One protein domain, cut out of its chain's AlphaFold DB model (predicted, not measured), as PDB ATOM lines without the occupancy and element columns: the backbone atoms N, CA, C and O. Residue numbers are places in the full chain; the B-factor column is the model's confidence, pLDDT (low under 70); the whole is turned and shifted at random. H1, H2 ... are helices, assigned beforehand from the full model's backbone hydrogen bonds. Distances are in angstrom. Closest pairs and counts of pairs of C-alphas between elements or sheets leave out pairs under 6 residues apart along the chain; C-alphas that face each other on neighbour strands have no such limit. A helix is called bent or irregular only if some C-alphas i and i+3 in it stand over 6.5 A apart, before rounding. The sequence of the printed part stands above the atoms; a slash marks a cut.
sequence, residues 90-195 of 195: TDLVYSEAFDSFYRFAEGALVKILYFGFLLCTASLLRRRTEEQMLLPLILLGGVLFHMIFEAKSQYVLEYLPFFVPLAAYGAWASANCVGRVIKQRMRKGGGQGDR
ATOM      1  N   THR A  90     -65.180 -11.670 -37.057       81.81
ATOM      2  CA  THR A  90     -64.174 -10.621 -37.232       81.81
ATOM      3  C   THR A  90     -64.702  -9.279 -36.729       81.81
ATOM      4  O   THR A  90     -64.012  -8.608 -35.966       81.81
ATOM      5  N   ASP A  91     -65.952  -8.938 -37.055       83.94
ATOM      6  CA  ASP A  91     -66.607  -7.723 -36.550       83.94
ATOM      7  C   ASP A  91     -66.739  -7.735 -35.025       83.94
ATOM      8  O   ASP A  91     -66.496  -6.725 -34.365       83.94
ATOM      9  N   LEU A  92     -67.075  -8.894 -34.446       84.19
ATOM     10  CA  LEU A  92     -67.139  -9.061 -32.998       84.19
ATOM     11  C   LEU A  92     -65.764  -8.850 -32.360       84.19
ATOM     12  O   LEU A  92     -65.660  -8.065 -31.424       84.19
ATOM     13  N   VAL A  93     -64.716  -9.500 -32.877       81.56
ATOM     14  CA  VAL A  93     -63.342  -9.368 -32.360       81.56
ATOM     15  C   VAL A  93     -62.829  -7.932 -32.487       81.56
ATOM     16  O   VAL A  93     -62.054  -7.471 -31.653       81.56
ATOM     17  N   TYR A  94     -63.267  -7.203 -33.513       83.44
ATOM     18  CA  TYR A  94     -62.874  -5.812 -33.733       83.44
ATOM     19  C   TYR A  94     -63.739  -4.791 -33.000       83.44
ATOM     20  O   TYR A  94     -63.343  -3.622 -32.965       83.44
ATOM     21  N   SER A  95     -64.860  -5.217 -32.415       84.38
ATOM     22  CA  SER A  95     -65.737  -4.357 -31.628       84.38
ATOM     23  C   SER A  95     -65.038  -3.842 -30.368       84.38
ATOM     24  O   SER A  95     -64.270  -4.558 -29.724       84.38
ATOM     25  N   GLU A  96     -65.346  -2.606 -29.976       82.25
ATOM     26  CA  GLU A  96     -64.769  -1.987 -28.774       82.25
ATOM     27  C   GLU A  96     -65.113  -2.758 -27.491       82.25
ATOM     28  O   GLU A  96     -64.300  -2.852 -26.573       82.25
ATOM     29  N   ALA A  97     -66.310  -3.350 -27.433       81.00
ATOM     30  CA  ALA A  97     -66.748  -4.139 -26.289       81.00
ATOM     31  C   ALA A  97     -65.904  -5.411 -26.118       81.00
ATOM     32  O   ALA A  97     -65.484  -5.728 -25.003       81.00
ATOM     33  N   PHE A  98     -65.630  -6.123 -27.217       83.00
ATOM     34  CA  PHE A  98     -64.772  -7.303 -27.179       83.00
ATOM     35  C   PHE A  98     -63.319  -6.925 -26.895       83.00
ATOM     36  O   PHE A  98     -62.695  -7.578 -26.069       83.00
ATOM     37  N   ASP A  99     -62.802  -5.854 -27.506       81.94
ATOM     38  CA  ASP A  99     -61.445  -5.359 -27.243       81.94
ATOM     39  C   ASP A  99     -61.250  -5.031 -25.754       81.94
ATOM     40  O   ASP A  99     -60.302  -5.507 -25.132       81.94
ATOM     41  N   SER A 100     -62.193  -4.313 -25.139       83.44
ATOM     42  CA  SER A 100     -62.149  -3.985 -23.709       83.44
ATOM     43  C   SER A 100     -62.186  -5.232 -22.815       83.44
ATOM     44  O   SER A 100     -61.348  -5.388 -21.921       83.44
ATOM     45  N   PHE A 101     -63.110  -6.165 -23.084       84.69
ATOM     46  CA  PHE A 101     -63.204  -7.422 -22.339       84.69
ATOM     47  C   PHE A 101     -61.941  -8.277 -22.488       84.69
ATOM     48  O   PHE A 101     -61.402  -8.763 -21.495       84.69
ATOM     49  N   TYR A 102     -61.452  -8.433 -23.716       83.44
ATOM     50  CA  TYR A 102     -60.270  -9.223 -24.028       83.44
ATOM     51  C   TYR A 102     -59.031  -8.641 -23.344       83.44
ATOM     52  O   TYR A 102     -58.301  -9.363 -22.667       83.44
ATOM     53  N   ARG A 103     -58.838  -7.317 -23.422       84.38
ATOM     54  CA  ARG A 103     -57.749  -6.615 -22.729       84.38
ATOM     55  C   ARG A 103     -57.796  -6.813 -21.217       84.38
ATOM     56  O   ARG A 103     -56.749  -6.968 -20.592       84.38
ATOM     57  N   PHE A 104     -58.991  -6.821 -20.629       85.44
ATOM     58  CA  PHE A 104     -59.164  -7.095 -19.207       85.44
ATOM     59  C   PHE A 104     -58.827  -8.552 -18.854       85.44
ATOM     60  O   PHE A 104     -58.032  -8.789 -17.945       85.44
ATOM     61  N   ALA A 105     -59.404  -9.517 -19.575       86.19
ATOM     62  CA  ALA A 105     -59.254 -10.942 -19.292       86.19
ATOM     63  C   ALA A 105     -57.813 -11.427 -19.514       86.19
ATOM     64  O   ALA A 105     -57.191 -11.948 -18.586       86.19
ATOM     65  N   GLU A 106     -57.249 -11.188 -20.699       86.69
ATOM     66  CA  GLU A 106     -55.859 -11.548 -21.008       86.69
ATOM     67  C   GLU A 106     -54.877 -10.764 -20.139       86.69
ATOM     68  O   GLU A 106     -53.928 -11.328 -19.599       86.69
ATOM     69  N   GLY A 107     -55.146  -9.476 -19.899       89.44
ATOM     70  CA  GLY A 107     -54.333  -8.665 -18.996       89.44
ATOM     71  C   GLY A 107     -54.281  -9.242 -17.579       89.44
ATOM     72  O   GLY A 107     -53.220  -9.250 -16.955       89.44
ATOM     73  N   ALA A 108     -55.396  -9.766 -17.064       90.12
ATOM     74  CA  ALA A 108     -55.425 -10.439 -15.769       90.12
ATOM     75  C   ALA A 108     -54.621 -11.751 -15.783       90.12
ATOM     76  O   ALA A 108     -53.843 -11.992 -14.857       90.12
ATOM     77  N   LEU A 109     -54.759 -12.570 -16.831       90.69
ATOM     78  CA  LEU A 109     -54.011 -13.824 -16.978       90.69
ATOM     79  C   LEU A 109     -52.500 -13.580 -17.016       90.69
ATOM     80  O   LEU A 109     -51.753 -14.194 -16.253       90.69
ATOM     81  N   VAL A 110     -52.046 -12.629 -17.832       92.56
ATOM     82  CA  VAL A 110     -50.629 -12.258 -17.949       92.56
ATOM     83  C   VAL A 110     -50.078 -11.754 -16.610       92.56
ATOM     84  O   VAL A 110     -49.001 -12.173 -16.183       92.56
ATOM     85  N   LYS A 111     -50.840 -10.936 -15.874       92.62
ATOM     86  CA  LYS A 111     -50.445 -10.467 -14.533       92.62
ATOM     87  C   LYS A 111     -50.332 -11.608 -13.524       92.62
ATOM     88  O   LYS A 111     -49.400 -11.611 -12.721       92.62
ATOM     89  N   ILE A 112     -51.231 -12.594 -13.574       94.44
ATOM     90  CA  ILE A 112     -51.142 -13.805 -12.743       94.44
ATOM     91  C   ILE A 112     -49.858 -14.578 -13.064       94.44
ATOM     92  O   ILE A 112     -49.162 -15.011 -12.143       94.44
ATOM     93  N   LEU A 113     -49.510 -14.712 -14.346       94.94
ATOM     94  CA  LEU A 113     -48.275 -15.371 -14.773       94.94
ATOM     95  C   LEU A 113     -47.032 -14.636 -14.257       94.94
ATOM     96  O   LEU A 113     -46.162 -15.263 -13.648       94.94
ATOM     97  N   TYR A 114     -46.965 -13.312 -14.417       94.56
ATOM     98  CA  TYR A 114     -45.847 -12.508 -13.910       94.56
ATOM     99  C   TYR A 114     -45.738 -12.560 -12.387       94.56
ATOM    100  O   TYR A 114     -44.640 -12.701 -11.843       94.56
ATOM    101  N   PHE A 115     -46.865 -12.506 -11.677       95.69
ATOM    102  CA  PHE A 115     -46.871 -12.623 -10.224       95.69
ATOM    103  C   PHE A 115     -46.409 -14.009  -9.764       95.69
ATOM    104  O   PHE A 115     -45.571 -14.125  -8.870       95.69
ATOM    105  N   GLY A 116     -46.881 -15.079 -10.407       96.25
ATOM    106  CA  GLY A 116     -46.405 -16.429 -10.127       96.25
ATOM    107  C   GLY A 116     -44.907 -16.588 -10.409       96.25
ATOM    108  O   GLY A 116     -44.198 -17.221  -9.626       96.25
ATOM    109  N   PHE A 117     -44.398 -15.983 -11.483       95.69
ATOM    110  CA  PHE A 117     -42.968 -15.952 -11.787       95.69
ATOM    111  C   PHE A 117     -42.154 -15.213 -10.716       95.69
ATOM    112  O   PHE A 117     -41.096 -15.694 -10.297       95.69
ATOM    113  N   LEU A 118     -42.666 -14.094 -10.198       95.19
ATOM    114  CA  LEU A 118     -42.070 -13.386  -9.064       95.19
ATOM    115  C   LEU A 118     -42.015 -14.275  -7.809       95.19
ATOM    116  O   LEU A 118     -40.999 -14.331  -7.119       95.19
ATOM    117  N   LEU A 119     -43.082 -15.022  -7.521       94.75
ATOM    118  CA  LEU A 119     -43.089 -15.977  -6.410       94.75
ATOM    119  C   LEU A 119     -42.086 -17.116  -6.625       94.75
ATOM    120  O   LEU A 119     -41.396 -17.523  -5.689       94.75
ATOM    121  N   CYS A 120     -41.987 -17.617  -7.857       94.00
ATOM    122  CA  CYS A 120     -41.029 -18.646  -8.241       94.00
ATOM    123  C   CYS A 120     -39.602 -18.171  -7.980       94.00
ATOM    124  O   CYS A 120     -38.908 -18.767  -7.155       94.00
ATOM    125  N   THR A 121     -39.200 -17.051  -8.581       92.12
ATOM    126  CA  THR A 121     -37.871 -16.449  -8.397       92.12
ATOM    127  C   THR A 121     -37.562 -16.191  -6.922       92.12
ATOM    128  O   THR A 121     -36.533 -16.651  -6.428       92.12
ATOM    129  N   ALA A 122     -38.484 -15.583  -6.169       91.00
ATOM    130  CA  ALA A 122     -38.315 -15.353  -4.734       91.00
ATOM    131  C   ALA A 122     -38.148 -16.654  -3.923       91.00
ATOM    132  O   ALA A 122     -37.418 -16.687  -2.927       91.00
ATOM    133  N   SER A 123     -38.821 -17.737  -4.322       89.06
ATOM    134  CA  SER A 123     -38.688 -19.044  -3.670       89.06
ATOM    135  C   SER A 123     -37.346 -19.718  -3.973       89.06
ATOM    136  O   SER A 123     -36.748 -20.313  -3.073       89.06
ATOM    137  N   LEU A 124     -36.862 -19.591  -5.213       88.69
ATOM    138  CA  LEU A 124     -35.598 -20.164  -5.669       88.69
ATOM    139  C   LEU A 124     -34.410 -19.456  -5.010       88.69
ATOM    140  O   LEU A 124     -33.551 -20.135  -4.452       88.69
ATOM    141  N   LEU A 125     -34.451 -18.119  -4.931       86.19
ATOM    142  CA  LEU A 125     -33.433 -17.294  -4.263       86.19
ATOM    143  C   LEU A 125     -33.193 -17.678  -2.796       86.19
ATOM    144  O   LEU A 125     -32.127 -17.415  -2.250       86.19
ATOM    145  N   ARG A 126     -34.179 -18.285  -2.124       80.12
ATOM    146  CA  ARG A 126     -34.068 -18.644  -0.704       80.12
ATOM    147  C   ARG A 126     -33.516 -20.043  -0.443       80.12
ATOM    148  O   ARG A 126     -33.153 -20.310   0.701       80.12
ATOM    149  N   ARG A 127     -33.606 -20.987  -1.392       67.38
ATOM    150  CA  ARG A 127     -33.541 -22.426  -1.045       67.38
ATOM    151  C   ARG A 127     -32.937 -23.366  -2.093       67.38
ATOM    152  O   ARG A 127     -32.947 -24.567  -1.826       67.38
ATOM    153  N   ARG A 128     -32.492 -22.907  -3.267       67.38
ATOM    154  CA  ARG A 128     -32.229 -23.805  -4.410       67.38
ATOM    155  C   ARG A 128     -30.836 -23.681  -5.032       67.38
ATOM    156  O   ARG A 128     -30.139 -22.702  -4.809       67.38
ATOM    157  N   THR A 129     -30.464 -24.728  -5.773       72.31
ATOM    158  CA  THR A 129     -29.203 -24.871  -6.514       72.31
ATOM    159  C   THR A 129     -29.173 -23.958  -7.740       72.31
ATOM    160  O   THR A 129     -30.219 -23.641  -8.311       72.31
ATOM    161  N   GLU A 130     -27.971 -23.555  -8.152       77.75
ATOM    162  CA  GLU A 130     -27.714 -22.624  -9.267       77.75
ATOM    163  C   GLU A 130     -28.416 -23.047 -10.571       77.75
ATOM    164  O   GLU A 130     -28.988 -22.220 -11.279       77.75
ATOM    165  N   GLU A 131     -28.486 -24.353 -10.831       84.12
ATOM    166  CA  GLU A 131     -29.149 -24.955 -11.995       84.12
ATOM    167  C   GLU A 131     -30.632 -24.564 -12.115       84.12
ATOM    168  O   GLU A 131     -31.137 -24.322 -13.210       84.12
ATOM    169  N   GLN A 132     -31.344 -24.455 -10.990       85.25
ATOM    170  CA  GLN A 132     -32.776 -24.135 -10.985       85.25
ATOM    171  C   GLN A 132     -33.045 -22.655 -11.273       85.25
ATOM    172  O   GLN A 132     -34.165 -22.291 -11.635       85.25
ATOM    173  N   MET A 133     -32.028 -21.801 -11.129       88.31
ATOM    174  CA  MET A 133     -32.110 -20.382 -11.465       88.31
ATOM    175  C   MET A 133     -31.853 -20.090 -12.942       88.31
ATOM    176  O   MET A 133     -32.174 -18.986 -13.381       88.31
ATOM    177  N   LEU A 134     -31.340 -21.053 -13.714       90.94
ATOM    178  CA  LEU A 134     -30.971 -20.840 -15.111       90.94
ATOM    179  C   LEU A 134     -32.147 -20.315 -15.945       90.94
ATOM    180  O   LEU A 134     -32.027 -19.283 -16.599       90.94
ATOM    181  N   LEU A 135     -33.303 -20.982 -15.883       91.19
ATOM    182  CA  LEU A 135     -34.470 -20.587 -16.675       91.19
ATOM    183  C   LEU A 135     -35.021 -19.204 -16.266       91.19
ATOM    184  O   LEU A 135     -35.187 -18.361 -17.147       91.19
ATOM    185  N   PRO A 136     -35.250 -18.898 -14.972       91.94
ATOM    186  CA  PRO A 136     -35.607 -17.540 -14.573       91.94
ATOM    187  C   PRO A 136     -34.589 -16.473 -14.980       91.94
ATOM    188  O   PRO A 136     -34.989 -15.373 -15.355       91.94
ATOM    189  N   LEU A 137     -33.292 -16.785 -14.936       92.12
ATOM    190  CA  LEU A 137     -32.238 -15.858 -15.339       92.12
ATOM    191  C   LEU A 137     -32.266 -15.587 -16.848       92.12
ATOM    192  O   LEU A 137     -32.121 -14.438 -17.249       92.12
ATOM    193  N   ILE A 138     -32.512 -16.610 -17.671       92.88
ATOM    194  CA  ILE A 138     -32.695 -16.459 -19.123       92.88
ATOM    195  C   ILE A 138     -33.888 -15.543 -19.418       92.88
ATOM    196  O   ILE A 138     -33.761 -14.615 -20.215       92.88
ATOM    197  N   LEU A 139     -35.026 -15.751 -18.747       93.94
ATOM    198  CA  LEU A 139     -36.217 -14.919 -18.948       93.94
ATOM    199  C   LEU A 139     -35.977 -13.466 -18.516       93.94
ATOM    200  O   LEU A 139     -36.322 -12.545 -19.252       93.94
ATOM    201  N   LEU A 140     -35.332 -13.246 -17.364       92.81
ATOM    202  CA  LEU A 140     -34.935 -11.906 -16.916       92.81
ATOM    203  C   LEU A 140     -33.934 -11.255 -17.878       92.81
ATOM    204  O   LEU A 140     -34.045 -10.067 -18.168       92.81
ATOM    205  N   GLY A 141     -32.990 -12.032 -18.410       93.62
ATOM    206  CA  GLY A 141     -32.069 -11.590 -19.450       93.62
ATOM    207  C   GLY A 141     -32.801 -11.136 -20.711       93.62
ATOM    208  O   GLY A 141     -32.477 -10.081 -21.245       93.62
ATOM    209  N   GLY A 142     -33.833 -11.867 -21.141       92.44
ATOM    210  CA  GLY A 142     -34.690 -11.481 -22.265       92.44
ATOM    211  C   GLY A 142     -35.471 -10.186 -22.017       92.44
ATOM    212  O   GLY A 142     -35.505  -9.314 -22.884       92.44
ATOM    213  N   VAL A 143     -36.014  -9.998 -20.806       91.19
ATOM    214  CA  VAL A 143     -36.635  -8.723 -20.394       91.19
ATOM    215  C   VAL A 143     -35.635  -7.573 -20.517       91.19
ATOM    216  O   VAL A 143     -35.922  -6.571 -21.169       91.19
ATOM    217  N   LEU A 144     -34.438  -7.725 -19.945       91.19
ATOM    218  CA  LEU A 144     -33.386  -6.707 -20.012       91.19
ATOM    219  C   LEU A 144     -32.932  -6.443 -21.452       91.19
ATOM    220  O   LEU A 144     -32.718  -5.292 -21.833       91.19
ATOM    221  N   PHE A 145     -32.841  -7.490 -22.269       90.94
ATOM    222  CA  PHE A 145     -32.517  -7.377 -23.683       90.94
ATOM    223  C   PHE A 145     -33.557  -6.530 -24.429       90.94
ATOM    224  O   PHE A 145     -33.179  -5.581 -25.114       90.94
ATOM    225  N   HIS A 146     -34.858  -6.775 -24.234       90.12
ATOM    226  CA  HIS A 146     -35.924  -5.951 -24.823       90.12
ATOM    227  C   HIS A 146     -35.908  -4.496 -24.338       90.12
ATOM    228  O   HIS A 146     -36.291  -3.593 -25.082       90.12
ATOM    229  N   MET A 147     -35.438  -4.242 -23.115       86.50
ATOM    230  CA  MET A 147     -35.307  -2.880 -22.598       86.50
ATOM    231  C   MET A 147     -34.170  -2.105 -23.271       86.50
ATOM    232  O   MET A 147     -34.330  -0.918 -23.562       86.50
ATOM    233  N   ILE A 148     -33.056  -2.769 -23.588       84.12
ATOM    234  CA  ILE A 148     -31.902  -2.149 -24.258       84.12
ATOM    235  C   ILE A 148     -32.141  -2.011 -25.766       84.12
ATOM    236  O   ILE A 148     -31.827  -0.975 -26.358       84.12
ATOM    237  N   PHE A 149     -32.705  -3.045 -26.390       83.75
ATOM    238  CA  PHE A 149     -32.887  -3.139 -27.834       83.75
ATOM    239  C   PHE A 149     -34.296  -2.764 -28.272       83.75
ATOM    240  O   PHE A 149     -35.182  -2.466 -27.479       83.75
ATOM    241  N   GLU A 150     -34.473  -2.644 -29.578       83.62
ATOM    242  CA  GLU A 150     -35.767  -2.328 -30.146       83.62
ATOM    243  C   GLU A 150     -36.664  -3.558 -30.029       83.62
ATOM    244  O   GLU A 150     -36.290  -4.645 -30.469       83.62
ATOM    245  N   ALA A 151     -37.832  -3.396 -29.416       84.31
ATOM    246  CA  ALA A 151     -38.751  -4.499 -29.183       84.31
ATOM    247  C   ALA A 151     -40.208  -4.031 -29.266       84.31
ATOM    248  O   ALA A 151     -40.529  -2.856 -29.075       84.31
ATOM    249  N   LYS A 152     -41.095  -4.970 -29.581       86.75
ATOM    250  CA  LYS A 152     -42.544  -4.798 -29.688       86.75
ATOM    251  C   LYS A 152     -43.237  -5.827 -28.795       86.75
ATOM    252  O   LYS A 152     -42.645  -6.871 -28.522       86.75
ATOM    253  N   SER A 153     -44.493  -5.584 -28.410       88.31
ATOM    254  CA  SER A 153     -45.221  -6.514 -27.531       88.31
ATOM    255  C   SER A 153     -45.369  -7.924 -28.118       88.31
ATOM    256  O   SER A 153     -45.348  -8.891 -27.367       88.31
ATOM    257  N   GLN A 154     -45.381  -8.082 -29.449       89.44
ATOM    258  CA  GLN A 154     -45.409  -9.405 -30.099       89.44
ATOM    259  C   GLN A 154     -44.268 -10.344 -29.665       89.44
ATOM    260  O   GLN A 154     -44.464 -11.553 -29.626       89.44
ATOM    261  N   TYR A 155     -43.091  -9.812 -29.309       88.69
ATOM    262  CA  TYR A 155     -41.953 -10.644 -28.904       88.69
ATOM    263  C   TYR A 155     -42.139 -11.244 -27.510       88.69
ATOM    264  O   TYR A 155     -41.508 -12.240 -27.183       88.69
ATOM    265  N   VAL A 156     -43.015 -10.669 -26.681       89.94
ATOM    266  CA  VAL A 156     -43.312 -11.193 -25.338       89.94
ATOM    267  C   VAL A 156     -44.132 -12.484 -25.412       89.94
ATOM    268  O   VAL A 156     -44.027 -13.326 -24.521       89.94
ATOM    269  N   LEU A 157     -44.881 -12.693 -26.500       89.06
ATOM    270  CA  LEU A 157     -45.709 -13.886 -26.700       89.06
ATOM    271  C   LEU A 157     -44.894 -15.187 -26.595       89.06
ATOM    272  O   LEU A 157     -45.360 -16.165 -26.015       89.06
ATOM    273  N   GLU A 158     -43.652 -15.176 -27.082       90.19
ATOM    274  CA  GLU A 158     -42.734 -16.322 -27.051       90.19
ATOM    275  C   GLU A 158     -42.312 -16.718 -25.624       90.19
ATOM    276  O   GLU A 158     -41.947 -17.865 -25.373       90.19
ATOM    277  N   TYR A 159     -42.410 -15.794 -24.664       92.19
ATOM    278  CA  TYR A 159     -42.038 -16.022 -23.267       92.19
ATOM    279  C   TYR A 159     -43.178 -16.654 -22.457       92.19
ATOM    280  O   TYR A 159     -42.921 -17.333 -21.457       92.19
ATOM    281  N   LEU A 160     -44.437 -16.461 -22.870       90.88
ATOM    282  CA  LEU A 160     -45.612 -16.900 -22.106       90.88
ATOM    283  C   LEU A 160     -45.616 -18.402 -21.779       90.88
ATOM    284  O   LEU A 160     -45.858 -18.725 -20.611       90.88
ATOM    285  N   PRO A 161     -45.288 -19.327 -22.705       93.69
ATOM    286  CA  PRO A 161     -45.261 -20.757 -22.398       93.69
ATOM    287  C   PRO A 161     -44.301 -21.123 -21.261       93.69
ATOM    288  O   PRO A 161     -44.563 -22.071 -20.523       93.69
ATOM    289  N   PHE A 162     -43.216 -20.363 -21.077       94.25
ATOM    290  CA  PHE A 162     -42.252 -20.577 -19.994       94.25
ATOM    291  C   PHE A 162     -42.732 -20.000 -18.661       94.25
ATOM    292  O   PHE A 162     -42.436 -20.559 -17.602       94.25
ATOM    293  N   PHE A 163     -43.508 -18.913 -18.689       94.38
ATOM    294  CA  PHE A 163     -44.087 -18.349 -17.474       94.38
ATOM    295  C   PHE A 163     -45.130 -19.267 -16.837       94.38
ATOM    296  O   PHE A 163     -45.206 -19.300 -15.613       94.38
ATOM    297  N   VAL A 164     -45.883 -20.059 -17.613       94.81
ATOM    298  CA  VAL A 164     -46.914 -20.974 -17.080       94.81
ATOM    299  C   VAL A 164     -46.366 -21.968 -16.036       94.81
ATOM    300  O   VAL A 164     -46.830 -21.935 -14.890       94.81
ATOM    301  N   PRO A 165     -45.380 -22.836 -16.347       94.50
ATOM    302  CA  PRO A 165     -44.861 -23.797 -15.374       94.50
ATOM    303  C   PRO A 165     -44.144 -23.118 -14.199       94.50
ATOM    304  O   PRO A 165     -44.237 -23.586 -13.062       94.50
ATOM    305  N   LEU A 166     -43.465 -21.990 -14.437       94.44
ATOM    306  CA  LEU A 166     -42.795 -21.238 -13.375       94.44
ATOM    307  C   LEU A 166     -43.799 -20.599 -12.419       94.44
ATOM    308  O   LEU A 166     -43.617 -20.680 -11.206       94.44
ATOM    309  N   ALA A 167     -44.879 -20.021 -12.941       95.94
ATOM    310  CA  ALA A 167     -45.946 -19.443 -12.141       95.94
ATOM    311  C   ALA A 167     -46.629 -20.497 -11.263       95.94
ATOM    312  O   ALA A 167     -46.813 -20.273 -10.064       95.94
ATOM    313  N   ALA A 168     -46.913 -21.674 -11.829       95.38
ATOM    314  CA  ALA A 168     -47.464 -22.804 -11.087       95.38
ATOM    315  C   ALA A 168     -46.533 -23.249  -9.946       95.38
ATOM    316  O   ALA A 168     -46.977 -23.413  -8.804       95.38
ATOM    317  N   TYR A 169     -45.230 -23.381 -10.217       93.75
ATOM    318  CA  TYR A 169     -44.249 -23.718  -9.185       93.75
ATOM    319  C   TYR A 169     -44.152 -22.635  -8.100       93.75
ATOM    320  O   TYR A 169     -44.129 -22.958  -6.911       93.75
ATOM    321  N   GLY A 170     -44.136 -21.356  -8.479       93.88
ATOM    322  CA  GLY A 170     -44.086 -20.231  -7.544       93.88
ATOM    323  C   GLY A 170     -45.282 -20.190  -6.597       93.88
ATOM    324  O   GLY A 170     -45.110 -20.015  -5.384       93.88
ATOM    325  N   ALA A 171     -46.485 -20.430  -7.124       94.19
ATOM    326  CA  ALA A 171     -47.700 -20.552  -6.327       94.19
ATOM    327  C   ALA A 171     -47.621 -21.740  -5.351       94.19
ATOM    328  O   ALA A 171     -47.836 -21.572  -4.146       94.19
ATOM    329  N   TRP A 172     -47.227 -22.922  -5.836       94.31
ATOM    330  CA  TRP A 172     -47.063 -24.125  -5.011       94.31
ATOM    331  C   TRP A 172     -46.019 -23.948  -3.897       94.31
ATOM    332  O   TRP A 172     -46.265 -24.283  -2.732       94.31
ATOM    333  N   ALA A 173     -44.854 -23.388  -4.220       90.69
ATOM    334  CA  ALA A 173     -43.773 -23.167  -3.264       90.69
ATOM    335  C   ALA A 173     -44.193 -22.179  -2.165       90.69
ATOM    336  O   ALA A 173     -43.909 -22.396  -0.980       90.69
ATOM    337  N   SER A 174     -44.919 -21.127  -2.547       89.75
ATOM    338  CA  SER A 174     -45.437 -20.118  -1.623       89.75
ATOM    339  C   SER A 174     -46.500 -20.694  -0.692       89.75
ATOM    340  O   SER A 174     -46.399 -20.517   0.525       89.75
ATOM    341  N   ALA A 175     -47.452 -21.472  -1.220       90.50
ATOM    342  CA  ALA A 175     -48.472 -22.150  -0.420       90.50
ATOM    343  C   ALA A 175     -47.852 -23.093   0.629       90.50
ATOM    344  O   ALA A 175     -48.214 -23.059   1.809       90.50
ATOM    345  N   ASN A 176     -46.838 -23.872   0.239       88.56
ATOM    346  CA  ASN A 176     -46.107 -24.741   1.164       88.56
ATOM    347  C   ASN A 176     -45.342 -23.965   2.240       88.56
ATOM    348  O   ASN A 176     -45.269 -24.403   3.391       88.56
ATOM    349  N   CYS A 177     -44.759 -22.817   1.886       85.00
ATOM    350  CA  CYS A 177     -44.077 -21.959   2.849       85.00
ATOM    351  C   CYS A 177     -45.058 -21.430   3.904       85.00
ATOM    352  O   CYS A 177     -44.788 -21.545   5.101       85.00
ATOM    353  N   VAL A 178     -46.217 -20.926   3.474       84.62
ATOM    354  CA  VAL A 178     -47.280 -20.441   4.367       84.62
ATOM    355  C   VAL A 178     -47.775 -21.563   5.283       84.62
ATOM    356  O   VAL A 178     -47.812 -21.386   6.501       84.62
ATOM    357  N   GLY A 179     -48.048 -22.753   4.736       84.69
ATOM    358  CA  GLY A 179     -48.487 -23.908   5.525       84.69
ATOM    359  C   GLY A 179     -47.490 -24.318   6.618       84.69
ATOM    360  O   GLY A 179     -47.890 -24.650   7.736       84.69
ATOM    361  N   ARG A 180     -46.179 -24.242   6.346       84.19
ATOM    362  CA  ARG A 180     -45.135 -24.504   7.357       84.19
ATOM    363  C   ARG A 180     -45.130 -23.454   8.465       84.19
ATOM    364  O   ARG A 180     -45.031 -23.823   9.633       84.19
ATOM    365  N   VAL A 181     -45.256 -22.172   8.116       84.56
ATOM    366  CA  VAL A 181     -45.291 -21.071   9.094       84.56
ATOM    367  C   VAL A 181     -46.511 -21.188  10.006       84.56
ATOM    368  O   VAL A 181     -46.375 -21.059  11.224       84.56
ATOM    369  N   ILE A 182     -47.686 -21.497   9.446       86.06
ATOM    370  CA  ILE A 182     -48.915 -21.711  10.222       86.06
ATOM    371  C   ILE A 182     -48.728 -22.875  11.202       86.06
ATOM    372  O   ILE A 182     -48.924 -22.692  12.404       86.06
ATOM    373  N   LYS A 183     -48.249 -24.037  10.732       85.31
ATOM    374  CA  LYS A 183     -47.976 -25.196  11.604       85.31
ATOM    375  C   LYS A 183     -46.986 -24.865  12.725       85.31
ATOM    376  O   LYS A 183     -47.199 -25.269  13.864       85.31
ATOM    377  N   GLN A 184     -45.924 -24.112  12.435       82.00
ATOM    378  CA  GLN A 184     -44.943 -23.695  13.445       82.00
ATOM    379  C   GLN A 184     -45.540 -22.754  14.498       82.00
ATOM    380  O   GLN A 184     -45.217 -22.891  15.679       82.00
ATOM    381  N   ARG A 185     -46.416 -21.822  14.099       81.38
ATOM    382  CA  ARG A 185     -47.119 -20.928  15.033       81.38
ATOM    383  C   ARG A 185     -48.102 -21.692  15.919       81.38
ATOM    384  O   ARG A 185     -48.079 -21.489  17.128       81.38
ATOM    385  N   MET A 186     -48.876 -22.624  15.358       81.88
ATOM    386  CA  MET A 186     -49.788 -23.474  16.141       81.88
ATOM    387  C   MET A 186     -49.031 -24.335  17.164       81.88
ATOM    388  O   MET A 186     -49.451 -24.441  18.312       81.88
ATOM    389  N   ARG A 187     -47.861 -24.878  16.794       81.56
ATOM    390  CA  ARG A 187     -47.014 -25.662  17.712       81.56
ATOM    391  C   ARG A 187     -46.402 -24.837  18.848       81.56
ATOM    392  O   ARG A 187     -46.164 -25.386  19.915       81.56
ATOM    393  N   LYS A 188     -46.126 -23.548  18.625       73.75
ATOM    394  CA  LYS A 188     -45.610 -22.636  19.662       73.75
ATOM    395  C   LYS A 188     -46.713 -22.118  20.592       73.75
ATOM    396  O   LYS A 188     -46.444 -21.958  21.773       73.75
ATOM    397  N   GLY A 189     -47.930 -21.904  20.087       63.25
ATOM    398  CA  GLY A 189     -49.078 -21.468  20.895       63.25
ATOM    399  C   GLY A 189     -49.678 -22.562  21.787       63.25
ATOM    400  O   GLY A 189     -50.152 -22.260  22.872       63.25
ATOM    401  N   GLY A 190     -49.612 -23.834  21.377       58.62
ATOM    402  CA  GLY A 190     -50.109 -24.963  22.182       58.62
ATOM    403  C   GLY A 190     -49.182 -25.423  23.317       58.62
ATOM    404  O   GLY A 190     -49.595 -26.222  24.143       58.62
ATOM    405  N   GLY A 191     -47.933 -24.943  23.376       54.47
ATOM    406  CA  GLY A 191     -46.944 -25.352  24.387       54.47
ATOM    407  C   GLY A 191     -46.904 -24.484  25.650       54.47
ATOM    408  O   GLY A 191     -46.009 -24.664  26.472       54.47
ATOM    409  N   GLN A 192     -47.816 -23.518  25.787       50.97
ATOM    410  CA  GLN A 192     -47.819 -22.528  26.873       50.97
ATOM    411  C   GLN A 192     -48.991 -22.697  27.859       50.97
ATOM    412  O   GLN A 192     -49.167 -21.843  28.720       50.97
ATOM    413  N   GLY A 193     -49.770 -23.783  27.740       52.06
ATOM    414  CA  GLY A 193     -50.972 -24.043  28.549       52.06
ATOM    415  C   GLY A 193     -50.865 -25.128  29.633       52.06
ATOM    416  O   GLY A 193     -51.803 -25.246  30.406       52.06
ATOM    417  N   ASP A 194     -49.758 -25.876  29.721       49.69
ATOM    418  CA  ASP A 194     -49.599 -26.998  30.674       49.69
ATOM    419  C   ASP A 194     -48.425 -26.778  31.651       49.69
ATOM    420  O   ASP A 194     -47.457 -27.544  31.671       49.69
ATOM    421  N   ARG A 195     -48.471 -25.709  32.453       43.16
ATOM    422  CA  ARG A 195     -47.651 -25.585  33.671       43.16
ATOM    423  C   ARG A 195     -48.438 -24.951  34.799       43.16
ATOM    424  O   ARG A 195     -49.084 -23.917  34.528       43.16
TER     425      ARG A 195
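What this domain is: This is residues 90 to 195 of the 195 residues of an uncharacterized protein of bioreactor metagenome (UniProt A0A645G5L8). Two long helices, H2 and H4, cross as a lopsided X, and H3 folds back from the end of H2 toward the beginning of H4, loosely closing one side of the crossing into a triangle. Residues 96 to 101 and 103 to 109 of H2 stick out as one arm, with short H1 at its beginning, and residues 178 to 195 stick out as another. The printed part has 106 residues with four named helices, H1 to H4 in order, and no named strand: it is all helix. It is extended, with a radius of gyration of the C-alphas of 20.1 A and spans of 74 by 37 by 19 A.

How they stand to each other: H1, residues 90 to 94, is close to but not clearly touching H2, residues 96 to 127; their closest C-alphas, of Leu 92 and Phe 98, are 6.5 A apart. H2 forms a helical hairpin with H3, residues 130 to 148, opposite ways at a steep tilt of 44 degrees. They touch through residues 121 to 125 and 132 to 136 alone, closest at the C-alphas of Thr 121 and Pro 136, 6.7 A. H4, residues 153 to 189, touches H2 the same way at a steep tilt of 54 degrees, closest at the C-alphas of Cys 120 and Gly 170, 3.5 A; residues 110 to 123 and 160 to 174 alone take part. H3 and H4 are close but not clearly touching, and H1 is apart from both. Every O i to N i+4 pair is within hydrogen-bond range in H1, against 26 of 28 in H2, 12 of 15 in H3 and 25 of 33 in H4.

Where its parts are: H1 begins at C-alpha 90 (-64.174, -10.621, -37.232) and spans 6.1 A. H2 spans 46.5 A to C-alpha 127 (-33.541, -22.426, -1.045). H3 spans 25.7 A, with a kink of 35 degrees near residue 137, and is only just irregular: C-alphas 132 and 135 are 6.9 A apart. H4 spans 50.8 A to C-alpha 189 (-49.078, -21.468, 20.895), with a kink of 55 degrees near residue 162, and is only just irregular: C-alphas 158 and 161 are 6.9 A apart.

The domain as a whole: The C-alphas farthest apart, of Asp 91 and Arg 195, lie 74.9 A from each other. The printed part has no cut, and its three links are tight. The model's pLDDT is under 70 at residues 127 to 128 and 189 to 195.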